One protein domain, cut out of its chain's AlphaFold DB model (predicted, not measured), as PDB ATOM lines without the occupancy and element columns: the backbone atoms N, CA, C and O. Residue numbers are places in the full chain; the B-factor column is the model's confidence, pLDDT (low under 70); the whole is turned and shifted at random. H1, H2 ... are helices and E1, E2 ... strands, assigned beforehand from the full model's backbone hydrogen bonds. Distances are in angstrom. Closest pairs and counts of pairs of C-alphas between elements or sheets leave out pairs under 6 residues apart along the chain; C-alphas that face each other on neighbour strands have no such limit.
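AT A GLANCE: This is residues 204 to 355 of the 367 residues of an uncharacterized protein of uncultured bacterium (UniProt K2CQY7). The chain is wound in stacked turns, a solenoid with three walls of parallel strands: E1, E3, E6, E8 and the first parts of E10 and E12 line one wall, E4, E7, E9 and the later parts of E10 and E12 the second, and E2, E5, residues 270 to 271, residues 294 to 295, E11 and E13 the third. H2 takes part in the first turn, between E1 and E2; H1 lies outside, over the first wall, and H3 lies off to one side. The printed part has 152 residues with three named helices and thirteen named strands, in the order H1 E1 H2, E2 to E13, H3, and its class is mixed. It is compact, with a radius of gyration of the C-alphas of 14.7 A, and spans 42 by 36 by 34 A.

IN THESE COORDINATES: The branched sheet holds E1, residues 211 to 213, E3, 235 to 238, E4, 242 to 244, E6, 256 to 260, 13.1 A, E7, 264 to 266, E8, 278 to 282, 13.4 A, E9, 287 to 289, E10, 298 to 308, 14.4 A, and E12, 318 to 325, 12.5 A. The two small sheets hold E2, 230 to 232, with E5, 248 to 250, and E11, 312 to 316, 12.3 A, with E13, 334 to 338, 13.4 A. H1, residues 204 to 208, begins at C-alpha 204 (152.766, 119.261, 122.967). H2 is residues 216 to 223, 10.9 A. H3, residues 347 to 355, 13.9 A, ends at C-alpha 355 (153.379, 102.986, 135.239).

HOW THE PARTS SIT: E10 bends by 132 degrees at residue 303 and has E8 and E9 on one side, E12 on the other. N 280 and O 298, 2.8 A, join E8 to E10 within hydrogen-bond range, as do N 289 and O 307, 2.8 A, for E9 and E10, and N 324 and O 306, 2.8 A, for E10 and E12. E12 bends by 113 degrees at residue 321. From E8 the parallel neighbours run on to E6, N 258 and O 279 at 2.8 A, then E3 and the edge strand E1; from E9 to E7, N 266 and O 288 at 2.8 A, then the edge strand E4. E2 and E5 are parallel, N 232 and O 249 at 2.8 A; E11 and E13 too, N 314 and O 335 at 2.9 A. H2 is on the branched sheet at a height of 7.7 A, only just over E3, with 3 of its C-alphas there. H1 is on it at 8.8 A, also only just over E3; C-alphas 206 and 237 are closest, 6.4 A. H3 is not on it. Every O i to N i+4 pair is within range in H2, 3 of 5 in H3, and 0 of 1 in H1, where 2 of 2 O i to N i+3 pairs are.

THE WHOLE: The C-alphas farthest apart, of Ser 207 and Pro 330, are 44.2 A apart. The printed part has no cut, and E7 to E8, 11 residues, is the long link. Mean pLDDT of the printed part is 85.1; residues 274, 325 to 334 and 352 to 355 are under 70.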
ATOM      1  N   HIS A 204     151.817 120.363 123.092       82.50
ATOM      2  CA  HIS A 204     152.766 119.261 122.967       82.50
ATOM      3  C   HIS A 204     152.333 117.985 123.711       82.50
ATOM      4  O   HIS A 204     152.789 116.896 123.362       82.50
ATOM      5  N   PHE A 205     151.436 118.072 124.703       84.38
ATOM      6  CA  PHE A 205     150.896 116.882 125.364       84.38
ATOM      7  C   PHE A 205     149.999 116.067 124.435       84.38
ATOM      8  O   PHE A 205     149.957 114.846 124.566       84.38
ATOM      9  N   ALA A 206     149.338 116.695 123.457       86.06
ATOM     10  CA  ALA A 206     148.473 115.989 122.512       86.06
ATOM     11  C   ALA A 206     149.229 114.884 121.751       86.06
ATOM     12  O   ALA A 206     148.662 113.829 121.479       86.06
ATOM     13  N   SER A 207     150.531 115.067 121.486       82.75
ATOM     14  CA  SER A 207     151.363 114.055 120.822       82.75
ATOM     15  C   SER A 207     151.733 112.864 121.721       82.75
ATOM     16  O   SER A 207     152.416 111.951 121.265       82.75
ATOM     17  N   LYS A 208     151.377 112.898 123.010       84.44
ATOM     18  CA  LYS A 208     151.584 111.803 123.973       84.44
ATOM     19  C   LYS A 208     150.351 110.915 124.117       84.44
ATOM     20  O   LYS A 208     150.443 109.884 124.775       84.44
ATOM     21  N   ALA A 209     149.222 111.310 123.533       89.12
ATOM     22  CA  ALA A 209     148.007 110.517 123.571       89.12
ATOM     23  C   ALA A 209     148.178 109.208 122.801       89.12
ATOM     24  O   ALA A 209     148.667 109.194 121.672       89.12
ATOM     25  N   VAL A 210     147.754 108.111 123.421       88.38
ATOM     26  CA  VAL A 210     147.721 106.782 122.804       88.38
ATOM     27  C   VAL A 210     146.450 106.614 121.981       88.38
ATOM     28  O   VAL A 210     146.477 106.003 120.915       88.38
ATOM     29  N   MET A 211     145.346 107.199 122.445       92.06
ATOM     30  CA  MET A 211     144.063 107.198 121.747       92.06
ATOM     31  C   MET A 211     143.512 108.612 121.638       92.06
ATOM     32  O   MET A 211     143.672 109.425 122.551       92.06
ATOM     33  N   SER A 212     142.840 108.904 120.526       96.12
ATOM     34  CA  SER A 212     142.189 110.190 120.300       96.12
ATOM     35  C   SER A 212     140.751 109.998 119.843       96.12
ATOM     36  O   SER A 212     140.479 109.142 119.006       96.12
ATOM     37  N   PHE A 213     139.854 110.828 120.371       97.38
ATOM     38  CA  PHE A 213     138.428 110.803 120.079       97.38
ATOM     39  C   PHE A 213     137.958 112.171 119.610       97.38
ATOM     40  O   PHE A 213     138.283 113.202 120.208       97.38
ATOM     41  N   ASP A 214     137.138 112.162 118.565       94.38
ATOM     42  CA  ASP A 214     136.438 113.358 118.102       94.38
ATOM     43  C   ASP A 214     135.209 113.648 118.974       94.38
ATOM     44  O   ASP A 214     134.805 114.798 119.113       94.38
ATOM     45  N   LYS A 215     134.615 112.609 119.581       91.81
ATOM     46  CA  LYS A 215     133.386 112.710 120.376       91.81
ATOM     47  C   LYS A 215     133.530 112.057 121.745       91.81
ATOM     48  O   LYS A 215     133.963 110.914 121.865       91.81
ATOM     49  N   GLN A 216     133.001 112.724 122.769       94.62
ATOM     50  CA  GLN A 216     132.904 112.195 124.135       94.62
ATOM     51  C   GLN A 216     132.208 110.822 124.208       94.62
ATOM     52  O   GLN A 216     132.575 109.982 125.024       94.62
ATOM     53  N   SER A 217     131.209 110.563 123.360       95.06
ATOM     54  CA  SER A 217     130.503 109.275 123.358       95.06
ATOM     55  C   SER A 217     131.395 108.094 122.973       95.06
ATOM     56  O   SER A 217     131.129 106.976 123.397       95.06
ATOM     57  N   GLU A 218     132.406 108.320 122.133       95.88
ATOM     58  CA  GLU A 218     133.359 107.283 121.722       95.88
ATOM     59  C   GLU A 218     134.355 107.019 122.846       95.88
ATOM     60  O   GLU A 218     134.564 105.867 123.212       95.88
ATOM     61  N   PHE A 219     134.848 108.089 123.471       96.88
ATOM     62  CA  PHE A 219     135.672 108.003 124.673       96.88
ATOM     63  C   PHE A 219     134.989 107.186 125.779       96.88
ATOM     64  O   PHE A 219     135.590 106.255 126.304       96.88
ATOM     65  N   TYR A 220     133.718 107.469 126.091       96.69
ATOM     66  CA  TYR A 220     132.998 106.716 127.123       96.69
ATOM     67  C   TYR A 220     132.815 105.238 126.789       96.69
ATOM     68  O   TYR A 220     132.861 104.418 127.694       96.69
ATOM     69  N   LYS A 221     132.620 104.890 125.513       95.31
ATOM     70  CA  LYS A 221     132.525 103.483 125.101       95.31
ATOM     71  C   LYS A 221     133.848 102.745 125.273       95.31
ATOM     72  O   LYS A 221     133.816 101.573 125.614       95.31
ATOM     73  N   GLU A 222     134.973 103.419 125.038       94.75
ATOM     74  CA  GLU A 222     136.303 102.820 125.182       94.75
ATOM     75  C   GLU A 222     136.629 102.484 126.641       94.75
ATOM     76  O   GLU A 222     137.191 101.436 126.935       94.75
ATOM     77  N   ILE A 223     136.275 103.377 127.566       94.56
ATOM     78  CA  ILE A 223     136.627 103.226 128.985       94.56
ATOM     79  C   ILE A 223     135.580 102.449 129.795       94.56
ATOM     80  O   ILE A 223     135.810 102.157 130.969       94.56
ATOM     81  N   GLU A 224     134.411 102.157 129.216       96.00
ATOM     82  CA  GLU A 224     133.336 101.428 129.892       96.00
ATOM     83  C   GLU A 224     133.651  99.926 129.928       96.00
ATOM     84  O   GLU A 224     133.736  99.240 128.915       96.00
ATOM     85  N   THR A 225     133.809  99.399 131.137       91.81
ATOM     86  CA  THR A 225     134.021  97.970 131.384       91.81
ATOM     87  C   THR A 225     132.719  97.173 131.268       91.81
ATOM     88  O   THR A 225     131.621  97.722 131.351       91.81
ATOM     89  N   GLU A 226     132.811  95.840 131.215       89.44
ATOM     90  CA  GLU A 226     131.640  94.941 131.242       89.44
ATOM     91  C   GLU A 226     130.720  95.167 132.459       89.44
ATOM     92  O   GLU A 226     129.515  94.918 132.405       89.44
ATOM     93  N   LYS A 227     131.279  95.683 133.563       90.88
ATOM     94  CA  LYS A 227     130.547  96.036 134.790       90.88
ATOM     95  C   LYS A 227     129.902  97.427 134.739       90.88
ATOM     96  O   LYS A 227     129.341  97.858 135.743       90.88
ATOM     97  N   LYS A 228     129.962  98.114 133.594       90.50
ATOM     98  CA  LYS A 228     129.501  99.498 133.387       90.50
ATOM     99  C   LYS A 228     130.217 100.523 134.272       90.50
ATOM    100  O   LYS A 228     129.647 101.548 134.641       90.50
ATOM    101  N   GLU A 229     131.467 100.240 134.628       92.44
ATOM    102  CA  GLU A 229     132.355 101.213 135.267       92.44
ATOM    103  C   GLU A 229     133.226 101.887 134.212       92.44
ATOM    104  O   GLU A 229     133.711 101.202 133.317       92.44
ATOM    105  N   ASN A 230     133.473 103.190 134.351       95.31
ATOM    106  CA  ASN A 230     134.365 103.929 133.458       95.31
ATOM    107  C   ASN A 230     135.772 103.956 134.065       95.31
ATOM    108  O   ASN A 230     135.988 104.621 135.085       95.31
ATOM    109  N   GLN A 231     136.705 103.226 133.460       93.31
ATOM    110  CA  GLN A 231     138.059 103.056 133.977       93.31
ATOM    111  C   GLN A 231     139.114 103.643 133.029       93.31
ATOM    112  O   GLN A 231     139.130 103.369 131.834       93.31
ATOM    113  N   ILE A 232     140.012 104.449 133.581       92.12
ATOM    114  CA  ILE A 232     141.083 105.149 132.873       92.12
ATOM    115  C   ILE A 232     142.387 104.374 133.088       92.12
ATOM    116  O   ILE A 232     142.780 104.125 134.227       92.12
ATOM    117  N   ASN A 233     143.075 104.016 132.005       88.50
ATOM    118  CA  ASN A 233     144.352 103.289 132.063       88.50
ATOM    119  C   ASN A 233     145.389 103.769 131.043       88.50
ATOM    120  O   ASN A 233     146.379 103.083 130.794       88.50
ATOM    121  N   ASN A 234     145.131 104.906 130.398       88.62
ATOM    122  CA  ASN A 234     145.935 105.373 129.282       88.62
ATOM    123  C   ASN A 234     145.968 106.905 129.192       88.62
ATOM    124  O   ASN A 234     145.395 107.613 130.027       88.62
ATOM    125  N   ILE A 235     146.649 107.411 128.164       90.94
ATOM    126  CA  ILE A 235     146.660 108.817 127.773       90.94
ATOM    127  C   ILE A 235     145.663 109.004 126.626       90.94
ATOM    128  O   ILE A 235     145.887 108.526 125.512       90.94
ATOM    129  N   TYR A 236     144.577 109.719 126.891       94.56
ATOM    130  CA  TYR A 236     143.495 109.961 125.941       94.56
ATOM    131  C   TYR A 236     143.485 111.422 125.497       94.56
ATOM    132  O   TYR A 236     143.693 112.316 126.315       94.56
ATOM    133  N   LEU A 237     143.197 111.671 124.220       96.50
ATOM    134  CA  LEU A 237     142.978 113.006 123.664       96.50
ATOM    135  C   LEU A 237     141.533 113.165 123.193       96.50
ATOM    136  O   LEU A 237     141.115 112.508 122.245       96.50
ATOM    137  N   ILE A 238     140.799 114.098 123.788       97.12
ATOM    138  CA  ILE A 238     139.470 114.510 123.346       97.12
ATOM    139  C   ILE A 238     139.634 115.824 122.581       97.12
ATOM    140  O   ILE A 238     140.120 116.818 123.127       97.12
ATOM    141  N   LYS A 239     139.275 115.824 121.291       94.69
ATOM    142  CA  LYS A 239     139.515 116.984 120.414       94.69
ATOM    143  C   LYS A 239     138.562 118.156 120.645       94.69
ATOM    144  O   LYS A 239     138.878 119.260 120.208       94.69
ATOM    145  N   ASP A 240     137.442 117.915 121.314       94.00
ATOM    146  CA  ASP A 240     136.469 118.924 121.742       94.00
ATOM    147  C   ASP A 240     136.470 119.033 123.283       94.00
ATOM    148  O   ASP A 240     137.432 118.632 123.937       94.00
ATOM    149  N   SER A 241     135.421 119.596 123.868       95.75
ATOM    150  CA  SER A 241     135.187 119.684 125.306       95.75
ATOM    151  C   SER A 241     134.758 118.335 125.893       95.75
ATOM    152  O   SER A 241     134.189 117.485 125.204       95.75
ATOM    153  N   LEU A 242     134.999 118.149 127.191       97.75
ATOM    154  CA  LEU A 242     134.651 116.937 127.929       97.75
ATOM    155  C   LEU A 242     133.739 117.264 129.113       97.75
ATOM    156  O   LEU A 242     134.098 118.023 130.012       97.75
ATOM    157  N   LEU A 243     132.580 116.623 129.151       97.81
ATOM    158  CA  LEU A 243     131.698 116.569 130.304       97.81
ATOM    159  C   LEU A 243     131.895 115.236 131.032       97.81
ATOM    160  O   LEU A 243     131.574 114.179 130.497       97.81
ATOM    161  N   ILE A 244     132.382 115.306 132.269       97.38
ATOM    162  CA  ILE A 244     132.494 114.177 133.191       97.38
ATOM    163  C   ILE A 244     131.204 114.098 134.013       97.38
ATOM    164  O   ILE A 244     131.113 114.651 135.110       97.38
ATOM    165  N   ASP A 245     130.188 113.445 133.450       96.25
ATOM    166  CA  ASP A 245     128.866 113.232 134.059       96.25
ATOM    167  C   ASP A 245     128.705 111.841 134.702       96.25
ATOM    168  O   ASP A 245     127.744 111.589 135.435       96.25
ATOM    169  N   ARG A 246     129.684 110.953 134.510       95.12
ATOM    170  CA  ARG A 246     129.756 109.608 135.102       95.12
ATOM    171  C   ARG A 246     130.988 109.467 136.002       95.12
ATOM    172  O   ARG A 246     131.996 110.111 135.707       95.12
ATOM    173  N   PRO A 247     130.950 108.613 137.045       95.06
ATOM    174  CA  PRO A 247     132.124 108.329 137.866       95.06
ATOM    175  C   PRO A 247     133.283 107.817 137.012       95.06
ATOM    176  O   PRO A 247     133.080 106.906 136.200       95.06
ATOM    177  N   LEU A 248     134.475 108.378 137.218       95.75
ATOM    178  CA  LEU A 248     135.722 107.890 136.628       95.75
ATOM    179  C   LEU A 248     136.589 107.237 137.702       95.75
ATOM    180  O   LEU A 248     136.728 107.772 138.804       95.75
ATOM    181  N   LYS A 249     137.201 106.104 137.359       93.38
ATOM    182  CA  LYS A 249     138.172 105.397 138.200       93.38
ATOM    183  C   LYS A 249     139.463 105.166 137.430       93.38
ATOM    184  O   LYS A 249     139.411 105.027 136.212       93.38
ATOM    185  N   SER A 250     140.609 105.104 138.092       88.88
ATOM    186  CA  SER A 250     141.805 104.527 137.467       88.88
ATOM    187  C   SER A 250     141.726 103.002 137.520       88.88
ATOM    188  O   SER A 250     141.025 102.436 138.361       88.88
ATOM    189  N   VAL A 251     142.406 102.333 136.594       85.38
ATOM    190  CA  VAL A 251     142.596 100.879 136.658       85.38
ATOM    191  C   VAL A 251     143.693 100.550 137.664       85.38
ATOM    192  O   VAL A 251     144.771 101.131 137.587       85.38
ATOM    193  N   ASP A 252     143.468  99.553 138.519       81.12
ATOM    194  CA  ASP A 252     144.471  99.081 139.478       81.12
ATOM    195  C   ASP A 252     145.840  98.819 138.810       81.12
ATOM    196  O   ASP A 252     145.969  98.073 137.832       81.12
ATOM    197  N   GLY A 253     146.889  99.417 139.367       74.94
ATOM    198  CA  GLY A 253     148.260  99.382 138.866       74.94
ATOM    199  C   GLY A 253     148.578 100.380 137.746       74.94
ATOM    200  O   GLY A 253     149.751 100.490 137.382       74.94
ATOM    201  N   CYS A 254     147.589 101.116 137.230       77.19
ATOM    202  CA  CYS A 254     147.728 102.075 136.134       77.19
ATOM    203  C   CYS A 254     147.169 103.454 136.517       77.19
ATOM    204  O   CYS A 254     146.075 103.585 137.047       77.19
ATOM    205  N   GLY A 255     147.905 104.517 136.191       82.12
ATOM    206  CA  GLY A 255     147.344 105.871 136.192       82.12
ATOM    207  C   GLY A 255     146.648 106.190 134.868       82.12
ATOM    208  O   GLY A 255     146.531 105.348 133.977       82.12
ATOM    209  N   GLY A 256     146.255 107.448 134.698       87.94
ATOM    210  CA  GLY A 256     145.661 107.904 133.452       87.94
ATOM    211  C   GLY A 256     145.788 109.398 133.222       87.94
ATOM    212  O   GLY A 256     145.838 110.189 134.162       87.94
ATOM    213  N   VAL A 257     145.822 109.794 131.954       92.06
ATOM    214  CA  VAL A 257     145.856 111.204 131.561       92.06
ATOM    215  C   VAL A 257     144.758 111.451 130.539       92.06
ATOM    216  O   VAL A 257     144.662 110.754 129.535       92.06
ATOM    217  N   ILE A 258     143.932 112.460 130.780       95.88
ATOM    218  CA  ILE A 258     142.892 112.892 129.853       95.88
ATOM    219  C   ILE A 258     143.240 114.305 129.400       95.88
ATOM    220  O   ILE A 258     143.210 115.253 130.183       95.88
ATOM    221  N   ILE A 259     143.596 114.425 128.128       96.12
ATOM    222  CA  ILE A 259     143.944 115.672 127.459       96.12
ATOM    223  C   ILE A 259     142.723 116.119 126.667       96.12
ATOM    224  O   ILE A 259     142.169 115.352 125.885       96.12
ATOM    225  N   VAL A 260     142.298 117.357 126.862       97.00
ATOM    226  CA  VAL A 260     141.086 117.920 126.270       97.00
ATOM    227  C   VAL A 260     141.453 119.247 125.623       97.00
ATOM    228  O   VAL A 260     142.065 120.103 126.262       97.00
ATOM    229  N   ASN A 261     141.111 119.427 124.348       94.38
ATOM    230  CA  ASN A 261     141.397 120.689 123.660       94.38
ATOM    231  C   ASN A 261     140.492 121.830 124.139       94.38
ATOM    232  O   ASN A 261     140.941 122.973 124.235       94.38
ATOM    233  N   GLY A 262     139.229 121.507 124.433       93.31
ATOM    234  CA  GLY A 262     138.228 122.441 124.938       93.31
ATOM    235  C   GLY A 262     138.127 122.475 126.463       93.31
ATOM    236  O   GLY A 262     139.078 122.177 127.193       93.31
ATOM    237  N   ASP A 263     136.943 122.843 126.944       96.50
ATOM    238  CA  ASP A 263     136.635 122.914 128.369       96.50
ATOM    239  C   ASP A 263     136.442 121.514 128.972       96.50
ATOM    240  O   ASP A 263     135.977 120.583 128.310       96.50
ATOM    241  N   ILE A 264     136.736 121.375 130.264       98.06
ATOM    242  CA  ILE A 264     136.400 120.190 131.057       98.06
ATOM    243  C   ILE A 264     135.371 120.591 132.107       98.06
ATOM    244  O   ILE A 264     135.632 121.454 132.943       98.06
ATOM    245  N   THR A 265     134.209 119.946 132.108       97.25
ATOM    246  CA  THR A 265     133.188 120.129 133.147       97.25
ATOM    247  C   THR A 265     133.063 118.860 133.977       97.25
ATOM    248  O   THR A 265     132.752 117.802 133.445       97.25
ATOM    249  N   ILE A 266     133.282 118.959 135.286       97.00
ATOM    250  CA  ILE A 266     133.230 117.840 136.231       97.00
ATOM    251  C   ILE A 266     131.923 117.913 137.018       97.00
ATOM    252  O   ILE A 266     131.751 118.799 137.856       97.00
ATOM    253  N   GLN A 267     131.007 116.983 136.753       95.31
ATOM    254  CA  GLN A 267     129.720 116.850 137.450       95.31
ATOM    255  C   GLN A 267     129.648 115.597 138.332       95.31
ATOM    256  O   GLN A 267     128.736 115.473 139.150       95.31
ATOM    257  N   ASN A 268     130.628 114.698 138.231       94.81
ATOM    258  CA  ASN A 268     130.662 113.455 138.991       94.81
ATOM    259  C   ASN A 268     132.028 113.196 139.642       94.81
ATOM    260  O   ASN A 268     132.981 113.949 139.443       94.81
ATOM    261  N   GLU A 269     132.100 112.155 140.467       94.56
ATOM    262  CA  GLU A 269     133.306 111.794 141.206       94.56
ATOM    263  C   GLU A 269     134.437 111.290 140.304       94.56
ATOM    264  O   GLU A 269     134.216 110.669 139.262       94.56
ATOM    265  N   ILE A 270     135.667 111.541 140.751       95.25
ATOM    266  CA  ILE A 270     136.882 110.987 140.158       95.25
ATOM    267  C   ILE A 270     137.647 110.324 141.290       95.25
ATOM    268  O   ILE A 270     138.088 111.004 142.219       95.25
ATOM    269  N   ILE A 271     137.762 109.001 141.231       91.75
ATOM    270  CA  ILE A 271     138.413 108.192 142.257       91.75
ATOM    271  C   ILE A 271     139.712 107.649 141.675       91.75
ATOM    272  O   ILE A 271     139.721 106.999 140.635       91.75
ATOM    273  N   ALA A 272     140.804 107.897 142.379       85.19
ATOM    274  CA  ALA A 272     142.128 107.424 142.021       85.19
ATOM    275  C   ALA A 272     142.757 106.843 143.294       85.19
ATOM    276  O   ALA A 272     142.949 107.597 144.260       85.19
ATOM    277  N   PRO A 273     143.024 105.526 143.359       76.06
ATOM    278  CA  PRO A 273     143.773 104.921 144.446       76.06
ATOM    279  C   PRO A 273     145.158 105.551 144.606       76.06
ATOM    280  O   PRO A 273     145.702 106.222 143.720       76.06
ATOM    281  N   ASP A 274     145.755 105.316 145.772       69.94
ATOM    282  CA  ASP A 274     147.115 105.760 146.034       69.94
ATOM    283  C   ASP A 274     148.073 105.161 144.995       69.94
ATOM    284  O   ASP A 274     148.068 103.961 144.748       69.94
ATOM    285  N   GLN A 275     148.942 106.007 144.432       73.38
ATOM    286  CA  GLN A 275     149.910 105.670 143.374       73.38
ATOM    287  C   GLN A 275     149.344 105.467 141.955       73.38
ATOM    288  O   GLN A 275     150.129 105.163 141.055       73.38
ATOM    289  N   GLU A 276     148.055 105.714 141.722       81.31
ATOM    290  CA  GLU A 276     147.404 105.584 140.407       81.31
ATOM    291  C   GLU A 276     146.812 106.928 139.953       81.31
ATOM    292  O   GLU A 276     145.597 107.114 139.910       81.31
ATOM    293  N   PRO A 277     147.659 107.930 139.663       84.81
ATOM    294  CA  PRO A 277     147.200 109.296 139.461       84.81
ATOM    295  C   PRO A 277     146.337 109.433 138.202       84.81
ATOM    296  O   PRO A 277     146.725 108.981 137.123       84.81
ATOM    297  N   ILE A 278     145.219 110.154 138.324       91.75
ATOM    298  CA  ILE A 278     144.464 110.681 137.181       91.75
ATOM    299  C   ILE A 278     144.839 112.149 136.979       91.75
ATOM    300  O   ILE A 278     144.763 112.957 137.905       91.75
ATOM    301  N   VAL A 279     145.230 112.507 135.758       93.06
ATOM    302  CA  VAL A 279     145.566 113.881 135.369       93.06
ATOM    303  C   VAL A 279     144.597 114.358 134.294       93.06
ATOM    304  O   VAL A 279     144.451 113.718 133.257       93.06
ATOM    305  N   LEU A 280     143.959 115.503 134.520       96.25
ATOM    306  CA  LEU A 280     143.112 116.187 133.548       96.25
ATOM    307  C   LEU A 280     143.837 117.430 133.036       96.25
ATOM    308  O   LEU A 280     144.221 118.296 133.824       96.25
ATOM    309  N   ILE A 281     144.006 117.527 131.720       95.69
ATOM    310  CA  ILE A 281     144.688 118.638 131.055       95.69
ATOM    311  C   ILE A 281     143.719 119.285 130.071       95.69
ATOM    312  O   ILE A 281     143.372 118.672 129.068       95.69
ATOM    313  N   SER A 282     143.320 120.531 130.320       95.50
ATOM    314  CA  SER A 282     142.670 121.372 129.312       95.50
ATOM    315  C   SER A 282     143.732 122.230 128.620       95.50
ATOM    316  O   SER A 282     144.396 123.047 129.263       95.50
ATOM    317  N   THR A 283     143.945 122.020 127.318       91.81
ATOM    318  CA  THR A 283     145.043 122.672 126.578       91.81
ATOM    319  C   THR A 283     144.696 124.083 126.101       91.81
ATOM    320  O   THR A 283     145.598 124.913 125.958       91.81
ATOM    321  N   GLY A 284     143.410 124.372 125.883       84.31
ATOM    322  CA  GLY A 284     142.917 125.676 125.430       84.31
ATOM    323  C   GLY A 284     141.688 126.203 126.175       84.31
ATOM    324  O   GLY A 284     141.249 127.309 125.870       84.31
ATOM    325  N   GLY A 285     141.146 125.449 127.135       89.31
ATOM    326  CA  GLY A 285     139.908 125.773 127.839       89.31
ATOM    327  C   GLY A 285     140.060 125.892 129.357       89.31
ATOM    328  O   GLY A 285     141.149 126.052 129.915       89.31
ATOM    329  N   ASN A 286     138.916 125.840 130.024       94.06
ATOM    330  CA  ASN A 286     138.733 125.952 131.462       94.06
ATOM    331  C   ASN A 286     138.399 124.592 132.076       94.06
ATOM    332  O   ASN A 286     137.887 123.697 131.408       94.06
ATOM    333  N   ILE A 287     138.610 124.461 133.384       96.00
ATOM    334  CA  ILE A 287     138.110 123.330 134.167       96.00
ATOM    335  C   ILE A 287     137.052 123.850 135.139       96.00
ATOM    336  O   ILE A 287     137.346 124.620 136.056       96.00
ATOM    337  N   ARG A 288     135.809 123.408 134.960       94.19
ATOM    338  CA  ARG A 288     134.679 123.745 135.826       94.19
ATOM    339  C   ARG A 288     134.328 122.563 136.715       94.19
ATOM    340  O   ARG A 288     134.056 121.473 136.225       94.19
ATOM    341  N   ILE A 289     134.275 122.796 138.019       92.25
ATOM    342  CA  ILE A 289     133.876 121.809 139.018       92.25
ATOM    343  C   ILE A 289     132.463 122.143 139.495       92.25
ATOM    344  O   ILE A 289     132.258 123.080 140.271       92.25
ATOM    345  N   ALA A 290     131.501 121.356 139.024       89.88
ATOM    346  CA  ALA A 290     130.069 121.497 139.269       89.88
ATOM    347  C   ALA A 290     129.515 120.303 140.072       89.88
ATOM    348  O   ALA A 290     128.396 119.849 139.856       89.88
ATOM    349  N   THR A 291     130.308 119.779 141.008       87.88
ATOM    350  CA  THR A 291     129.941 118.650 141.870       87.88
ATOM    351  C   THR A 291     130.486 118.837 143.278       87.88
ATOM    352  O   THR A 291     131.499 119.512 143.461       87.88
ATOM    353  N   SER A 292     129.811 118.232 144.257       86.25
ATOM    354  CA  SER A 292     130.271 118.138 145.646       86.25
ATOM    355  C   SER A 292     130.945 116.818 145.991       86.25
ATOM    356  O   SER A 292     131.377 116.631 147.129       86.25
ATOM    357  N   SER A 293     131.021 115.901 145.029       89.50
ATOM    358  CA  SER A 293     131.702 114.624 145.200       89.50
ATOM    359  C   SER A 293     133.221 114.797 145.307       89.50
ATOM    360  O   SER A 293     133.782 115.846 144.976       89.50
ATOM    361  N   ARG A 294     133.901 113.752 145.792       90.19
ATOM    362  CA  ARG A 294     135.365 113.725 145.900       90.19
ATOM    363  C   ARG A 294     135.994 113.712 144.504       90.19
ATOM    364  O   ARG A 294     135.552 112.972 143.626       90.19
ATOM    365  N   ILE A 295     137.046 114.508 144.327       93.25
ATOM    366  CA  ILE A 295     137.843 114.561 143.100       93.25
ATOM    367  C   ILE A 295     139.294 114.260 143.465       93.25
ATOM    368  O   ILE A 295     139.963 115.089 144.078       93.25
ATOM    369  N   GLN A 296     139.780 113.082 143.090       92.94
ATOM    370  CA  GLN A 296     141.171 112.664 143.257       92.94
ATOM    371  C   GLN A 296     141.902 112.765 141.917       92.94
ATOM    372  O   GLN A 296     142.037 111.784 141.190       92.94
ATOM    373  N   ALA A 297     142.317 113.976 141.547       93.00
ATOM    374  CA  ALA A 297     142.948 114.224 140.255       93.00
ATOM    375  C   ALA A 297     143.864 115.450 140.276       93.00
ATOM    376  O   ALA A 297     143.648 116.398 141.034       93.00
ATOM    377  N   ALA A 298     144.850 115.459 139.384       91.81
ATOM    378  CA  ALA A 298     145.541 116.678 138.990       91.81
ATOM    379  C   ALA A 298     144.705 117.441 137.956       91.81
ATOM    380  O   ALA A 298     144.290 116.860 136.956       91.81
ATOM    381  N   LEU A 299     144.482 118.736 138.178       94.31
ATOM    382  CA  LEU A 299     143.717 119.610 137.287       94.31
ATOM    383  C   LEU A 299     144.650 120.660 136.677       94.31
ATOM    384  O   LEU A 299     145.192 121.498 137.400       94.31
ATOM    385  N   ILE A 300     144.842 120.621 135.359       93.19
ATOM    386  CA  ILE A 300     145.785 121.487 134.643       93.19
ATOM    387  C   ILE A 300     145.044 122.285 133.561       93.19
ATOM    388  O   ILE A 300     144.521 121.709 132.613       93.19
ATOM    389  N   ALA A 301     145.029 123.614 133.684       92.62
ATOM    390  CA  ALA A 301     144.427 124.557 132.735       92.62
ATOM    391  C   ALA A 301     145.258 125.852 132.650       92.62
ATOM    392  O   ALA A 301     144.837 126.918 133.093       92.62
ATOM    393  N   LEU A 302     146.482 125.770 132.118       86.25
ATOM    394  CA  LEU A 302     147.449 126.883 132.174       86.25
ATOM    395  C   LEU A 302     147.069 128.107 131.322       86.25
ATOM    396  O   LEU A 302     147.545 129.204 131.604       86.25
ATOM    397  N   LYS A 303     146.210 127.943 130.306       85.88
ATOM    398  CA  LYS A 303     145.669 129.055 129.496       85.88
ATOM    399  C   LYS A 303     144.292 129.544 129.971       85.88
ATOM    400  O   LYS A 303     143.884 130.634 129.574       85.88
ATOM    401  N   GLY A 304     143.613 128.778 130.827       86.44
ATOM    402  CA  GLY A 304     142.255 129.052 131.300       86.44
ATOM    403  C   GLY A 304     142.139 129.095 132.821       86.44
ATOM    404  O   GLY A 304     143.111 129.317 133.547       86.44
ATOM    405  N   HIS A 305     140.921 128.898 133.310       86.25
ATOM    406  CA  HIS A 305     140.583 129.017 134.723       86.25
ATOM    407  C   HIS A 305     140.161 127.667 135.303       86.25
ATOM    408  O   HIS A 305     139.501 126.872 134.633       86.25
ATOM    409  N   VAL A 306     140.487 127.429 136.573       86.31
ATOM    410  CA  VAL A 306     139.839 126.379 137.368       86.31
ATOM    411  C   VAL A 306     138.796 127.049 138.248       86.31
ATOM    412  O   VAL A 306     139.133 127.888 139.084       86.31
ATOM    413  N   GLN A 307     137.528 126.696 138.060       86.81
ATOM    414  CA  GLN A 307     136.409 127.283 138.789       86.81
ATOM    415  C   GLN A 307     135.659 126.209 139.567       86.81
ATOM    416  O   GLN A 307     135.134 125.267 138.981       86.81
ATOM    417  N   ALA A 308     135.542 126.389 140.880       83.06
ATOM    418  CA  ALA A 308     134.618 125.600 141.689       83.06
ATOM    419  C   ALA A 308     133.294 126.358 141.857       83.06
ATOM    420  O   ALA A 308     133.273 127.477 142.382       83.06
ATOM    421  N   GLU A 309     132.190 125.760 141.419       77.75
ATOM    422  CA  GLU A 309     130.837 126.332 141.516       77.75
ATOM    423  C   GLU A 309     130.070 125.794 142.733       77.75
ATOM    424  O   GLU A 309     129.242 126.505 143.298       77.75
ATOM    425  N   SER A 310     130.429 124.599 143.205       71.62
ATOM    426  CA  SER A 310     129.804 123.899 144.338       71.62
ATOM    427  C   SER A 310     130.740 123.807 145.551       71.62
ATOM    428  O   SER A 310     131.894 124.249 145.495       71.62
ATOM    429  N   SER A 311     130.254 123.249 146.675       75.62
ATOM    430  CA  SER A 311     131.160 122.674 147.686       75.62
ATOM    431  C   SER A 311     132.047 121.654 146.987       75.62
ATOM    432  O   SER A 311     131.590 121.008 146.056       75.62
ATOM    433  N   VAL A 312     133.319 121.549 147.355       76.38
ATOM    434  CA  VAL A 312     134.253 120.688 146.618       76.38
ATOM    435  C   VAL A 312     135.303 120.119 147.555       76.38
ATOM    436  O   VAL A 312     135.776 120.820 148.448       76.38
ATOM    437  N   ASN A 313     135.685 118.865 147.330       83.94
ATOM    438  CA  ASN A 313     136.863 118.259 147.932       83.94
ATOM    439  C   ASN A 313     137.781 117.740 146.820       83.94
ATOM    440  O   ASN A 313     137.547 116.657 146.279       83.94
ATOM    441  N   VAL A 314     138.791 118.538 146.466       86.31
ATOM    442  CA  VAL A 314     139.841 118.133 145.522       86.31
ATOM    443  C   VAL A 314     141.050 117.648 146.309       86.31
ATOM    444  O   VAL A 314     141.585 118.372 147.147       86.31
ATOM    445  N   GLU A 315     141.511 116.444 146.007       87.81
ATOM    446  CA  GLU A 315     142.735 115.851 146.526       87.81
ATOM    447  C   GLU A 315     143.687 115.566 145.361       87.81
ATOM    448  O   GLU A 315     143.493 114.631 144.588       87.81
ATOM    449  N   GLY A 316     144.709 116.398 145.197       87.25
ATOM    450  CA  GLY A 316     145.503 116.414 143.975       87.25
ATOM    451  C   GLY A 316     146.443 117.605 143.895       87.25
ATOM    452  O   GLY A 316     146.919 118.117 144.910       87.25
ATOM    453  N   ILE A 317     146.684 118.059 142.668       84.62
ATOM    454  CA  ILE A 317     147.340 119.333 142.363       84.62
ATOM    455  C   ILE A 317     146.450 120.141 141.421       84.62
ATOM    456  O   ILE A 317     145.725 119.574 140.608       84.62
ATOM    457  N   ILE A 318     146.502 121.467 141.526       85.56
ATOM    458  CA  ILE A 318     145.788 122.364 140.616       85.56
ATOM    459  C   ILE A 318     146.789 123.362 140.051       85.56
ATOM    460  O   ILE A 318     147.450 124.069 140.810       85.56
ATOM    461  N   SER A 319     146.853 123.434 138.726       85.44
ATOM    462  CA  SER A 319     147.695 124.369 137.986       85.44
ATOM    463  C   SER A 319     146.834 125.096 136.961       85.44
ATOM    464  O   SER A 319     146.381 124.494 135.993       85.44
ATOM    465  N   ALA A 320     146.589 126.387 137.162       83.06
ATOM    466  CA  ALA A 320     145.743 127.185 136.279       83.06
ATOM    467  C   ALA A 320     146.246 128.623 136.174       83.06
ATOM    468  O   ALA A 320     146.950 129.089 137.072       83.06
ATOM    469  N   LYS A 321     145.840 129.336 135.115       76.62
ATOM    470  CA  LYS A 321     146.099 130.780 135.007       76.62
ATOM    471  C   LYS A 321     145.407 131.538 136.133       76.62
ATOM    472  O   LYS A 321     146.004 132.413 136.751       76.62
ATOM    473  N   GLU A 322     144.154 131.184 136.409       72.38
ATOM    474  CA  GLU A 322     143.418 131.709 137.556       72.38
ATOM    475  C   GLU A 322     142.631 130.594 138.244       72.38
ATOM    476  O   GLU A 322     142.071 129.701 137.604       72.38
ATOM    477  N   LEU A 323     142.575 130.674 139.569       75.25
ATOM    478  CA  LEU A 323     141.770 129.800 140.408       75.25
ATOM    479  C   LEU A 323     140.607 130.618 140.973       75.25
ATOM    480  O   LEU A 323     140.801 131.482 141.827       75.25
ATOM    481  N   ALA A 324     139.397 130.346 140.494       71.31
ATOM    482  CA  ALA A 324     138.187 131.039 140.907       71.31
ATOM    483  C   ALA A 324     137.416 130.204 141.933       71.31
ATOM    484  O   ALA A 324     136.772 129.198 141.621       71.31
ATOM    485  N   MET A 325     137.441 130.664 143.182       65.69
ATOM    486  CA  MET A 325     136.684 130.060 144.272       65.69
ATOM    487  C   MET A 325     135.484 130.954 144.616       65.69
ATOM    488  O   MET A 325     135.558 131.767 145.533       65.69
ATOM    489  N   ALA A 326     134.395 130.854 143.845       55.38
ATOM    490  CA  ALA A 326     133.167 131.617 144.096       55.38
ATOM    491  C   ALA A 326     132.621 131.432 145.533       55.38
ATOM    492  O   ALA A 326     132.822 130.405 146.182       55.38
ATOM    493  N   ARG A 327     131.902 132.436 146.043       48.19
ATOM    494  CA  ARG A 327     131.303 132.402 147.387       48.19
ATOM    495  C   ARG A 327     130.116 131.431 147.400       48.19
ATOM    496  O   ARG A 327     129.169 131.623 146.645       48.19
ATOM    497  N   LEU A 328     130.160 130.406 148.249       55.03
ATOM    498  CA  LEU A 328     129.035 129.486 148.465       55.03
ATOM    499  C   LEU A 328     128.094 129.985 149.561       55.03
ATOM    500  O   LEU A 328     128.432 130.883 150.337       55.03
ATOM    501  N   SER A 329     126.928 129.340 149.647       52.78
ATOM    502  CA  SER A 329     126.080 129.419 150.834       52.78
ATOM    503  C   SER A 329     126.856 128.966 152.094       52.78
ATOM    504  O   SER A 329     127.837 128.224 151.979       52.78
ATOM    505  N   PRO A 330     126.432 129.377 153.305       49.53
ATOM    506  CA  PRO A 330     127.210 129.244 154.546       49.53
ATOM    507  C   PRO A 330     127.624 127.818 154.955       49.53
ATOM    508  O   PRO A 330     128.439 127.670 155.859       49.53
ATOM    509  N   LEU A 331     127.063 126.779 154.330       51.09
ATOM    510  CA  LEU A 331     127.266 125.371 154.695       51.09
ATOM    511  C   LEU A 331     128.192 124.606 153.731       51.09
ATOM    512  O   LEU A 331     128.536 123.456 153.996       51.09
ATOM    513  N   GLY A 332     128.602 125.208 152.611       58.34
ATOM    514  CA  GLY A 332     129.448 124.544 151.620       58.34
ATOM    515  C   GLY A 332     130.939 124.683 151.929       58.34
ATOM    516  O   GLY A 332     131.518 125.739 151.679       58.34
ATOM    517  N   LEU A 333     131.586 123.617 152.415       63.78
ATOM    518  CA  LEU A 333     133.044 123.585 152.562       63.78
ATOM    519  C   LEU A 333     133.714 123.373 151.193       63.78
ATOM    520  O   LEU A 333     133.285 122.537 150.396       63.78
ATOM    521  N   ARG A 334     134.789 124.122 150.935       69.75
ATOM    522  CA  ARG A 334     135.712 123.870 149.825       69.75
ATOM    523  C   ARG A 334     137.060 123.474 150.397       69.75
ATOM    524  O   ARG A 334     137.664 124.246 151.135       69.75
ATOM    525  N   GLN A 335     137.519 122.286 150.050       72.94
ATOM    526  CA  GLN A 335     138.787 121.740 150.488       72.94
ATOM    527  C   GLN A 335     139.632 121.404 149.264       72.94
ATOM    528  O   GLN A 335     139.198 120.676 148.374       72.94
ATOM    529  N   LEU A 336     140.844 121.948 149.241       75.06
ATOM    530  CA  LEU A 336     141.891 121.583 148.298       75.06
ATOM    531  C   LEU A 336     143.018 120.966 149.122       75.06
ATOM    532  O   LEU A 336     143.591 121.635 149.983       75.06
ATOM    533  N   SER A 337     143.298 119.688 148.902       74.75
ATOM    534  CA  SER A 337     144.328 118.936 149.615       74.75
ATOM    535  C   SER A 337     145.413 118.515 148.638       74.75
ATOM    536  O   SER A 337     145.121 117.984 147.570       74.75
ATOM    537  N   TYR A 338     146.668 118.740 149.014       75.06
ATOM    538  CA  TYR A 338     147.807 118.277 148.235       75.06
ATOM    539  C   TYR A 338     147.926 116.753 148.300       75.06
ATOM    540  O   TYR A 338     147.950 116.195 149.398       75.06
ATOM    541  N   ASN A 339     148.054 116.100 147.146       78.75
ATOM    542  CA  ASN A 339     148.370 114.677 147.062       78.75
ATOM    543  C   ASN A 339     149.802 114.489 146.546       78.75
ATOM    544  O   ASN A 339     150.125 114.834 145.410       78.75
ATOM    545  N   VAL A 340     150.654 113.916 147.399       76.38
ATOM    546  CA  VAL A 340     152.086 113.703 147.137       76.38
ATOM    547  C   VAL A 340     152.350 112.773 145.950       76.38
ATOM    548  O   VAL A 340     153.406 112.858 145.338       76.38
ATOM    549  N   ASN A 341     151.385 111.937 145.553       77.38
ATOM    550  CA  ASN A 341     151.521 111.083 144.370       77.38
ATOM    551  C   ASN A 341     151.570 111.867 143.047       77.38
ATOM    552  O   ASN A 341     151.872 111.280 142.012       77.38
ATOM    553  N   PHE A 342     151.299 113.174 143.072       78.75
ATOM    554  CA  PHE A 342     151.484 114.070 141.931       78.75
ATOM    555  C   PHE A 342     152.768 114.914 142.035       78.75
ATOM    556  O   PHE A 342     152.999 115.782 141.192       78.75
ATOM    557  N   ASP A 343     153.608 114.691 143.052       78.81
ATOM    558  CA  ASP A 343     154.871 115.408 143.219       78.81
ATOM    559  C   ASP A 343     155.931 114.881 142.249       78.81
ATOM    560  O   ASP A 343     156.626 113.902 142.523       78.81
ATOM    561  N   ALA A 344     156.098 115.555 141.112       75.56
ATOM    562  CA  ALA A 344     157.142 115.203 140.154       75.56
ATOM    563  C   ALA A 344     158.566 115.374 140.720       75.56
ATOM    564  O   ALA A 344     159.509 114.845 140.137       75.56
ATOM    565  N   THR A 345     158.733 116.102 141.833       77.00
ATOM    566  CA  THR A 345     160.035 116.297 142.484       77.00
ATOM    567  C   THR A 345     160.387 115.185 143.468       77.00
ATOM    568  O   THR A 345     161.543 115.075 143.868       77.00
ATOM    569  N   ASP A 346     159.426 114.355 143.868       80.31
ATOM    570  CA  ASP A 346     159.685 113.148 144.647       80.31
ATOM    571  C   ASP A 346     160.173 112.039 143.704       80.31
ATOM    572  O   ASP A 346     159.448 111.585 142.818       80.31
ATOM    573  N   SER A 347     161.424 111.608 143.861       80.19
ATOM    574  CA  SER A 347     162.067 110.636 142.968       80.19
ATOM    575  C   SER A 347     161.327 109.301 142.926       80.19
ATOM    576  O   SER A 347     161.203 108.705 141.854       80.19
ATOM    577  N   ALA A 348     160.767 108.836 144.047       78.94
ATOM    578  CA  ALA A 348     159.972 107.613 144.071       78.94
ATOM    579  C   ALA A 348     158.686 107.771 143.244       78.94
ATOM    580  O   ALA A 348     158.287 106.848 142.535       78.94
ATOM    581  N   THR A 349     158.043 108.931 143.320       75.88
ATOM    582  CA  THR A 349     156.834 109.284 142.568       75.88
ATOM    583  C   THR A 349     157.135 109.445 141.084       75.88
ATOM    584  O   THR A 349     156.450 108.839 140.261       75.88
ATOM    585  N   TYR A 350     158.223 110.134 140.734       71.50
ATOM    586  CA  TYR A 350     158.733 110.223 139.366       71.50
ATOM    587  C   TYR A 350     158.956 108.832 138.753       71.50
ATOM    588  O   TYR A 350     158.500 108.556 137.644       71.50
ATOM    589  N   MET A 351     159.596 107.917 139.491       70.00
ATOM    590  CA  MET A 351     159.821 106.544 139.023       70.00
ATOM    591  C   MET A 351     158.516 105.741 138.891       70.00
ATOM    592  O   MET A 351     158.413 104.893 138.006       70.00
ATOM    593  N   ARG A 352     157.499 106.014 139.723       67.75
ATOM    594  CA  ARG A 352     156.159 105.410 139.588       67.75
ATOM    595  C   ARG A 352     155.373 105.964 138.401       67.75
ATOM    596  O   ARG A 352     154.593 105.212 137.828       67.75
ATOM    597  N   GLY A 353     155.611 107.208 137.979       59.69
ATOM    598  CA  GLY A 353     154.986 107.796 136.784       59.69
ATOM    599  C   GLY A 353     155.209 106.980 135.501       59.69
ATOM    600  O   GLY A 353     154.395 107.032 134.582       59.69
ATOM    601  N   PHE A 354     156.246 106.134 135.468       48.19
ATOM    602  CA  PHE A 354     156.497 105.164 134.396       48.19
ATOM    603  C   PHE A 354     155.371 104.117 134.233       48.19
ATOM    604  O   PHE A 354     155.247 103.499 133.179       48.19
ATOM    605  N   ARG A 355     154.511 103.934 135.247       50.84
ATOM    606  CA  ARG A 355     153.379 102.986 135.239       50.84
ATOM    607  C   ARG A 355     152.166 103.448 134.428       50.84
ATOM    608  O   ARG A 355     151.204 102.703 134.320       50.84
TER     609      ARG A 355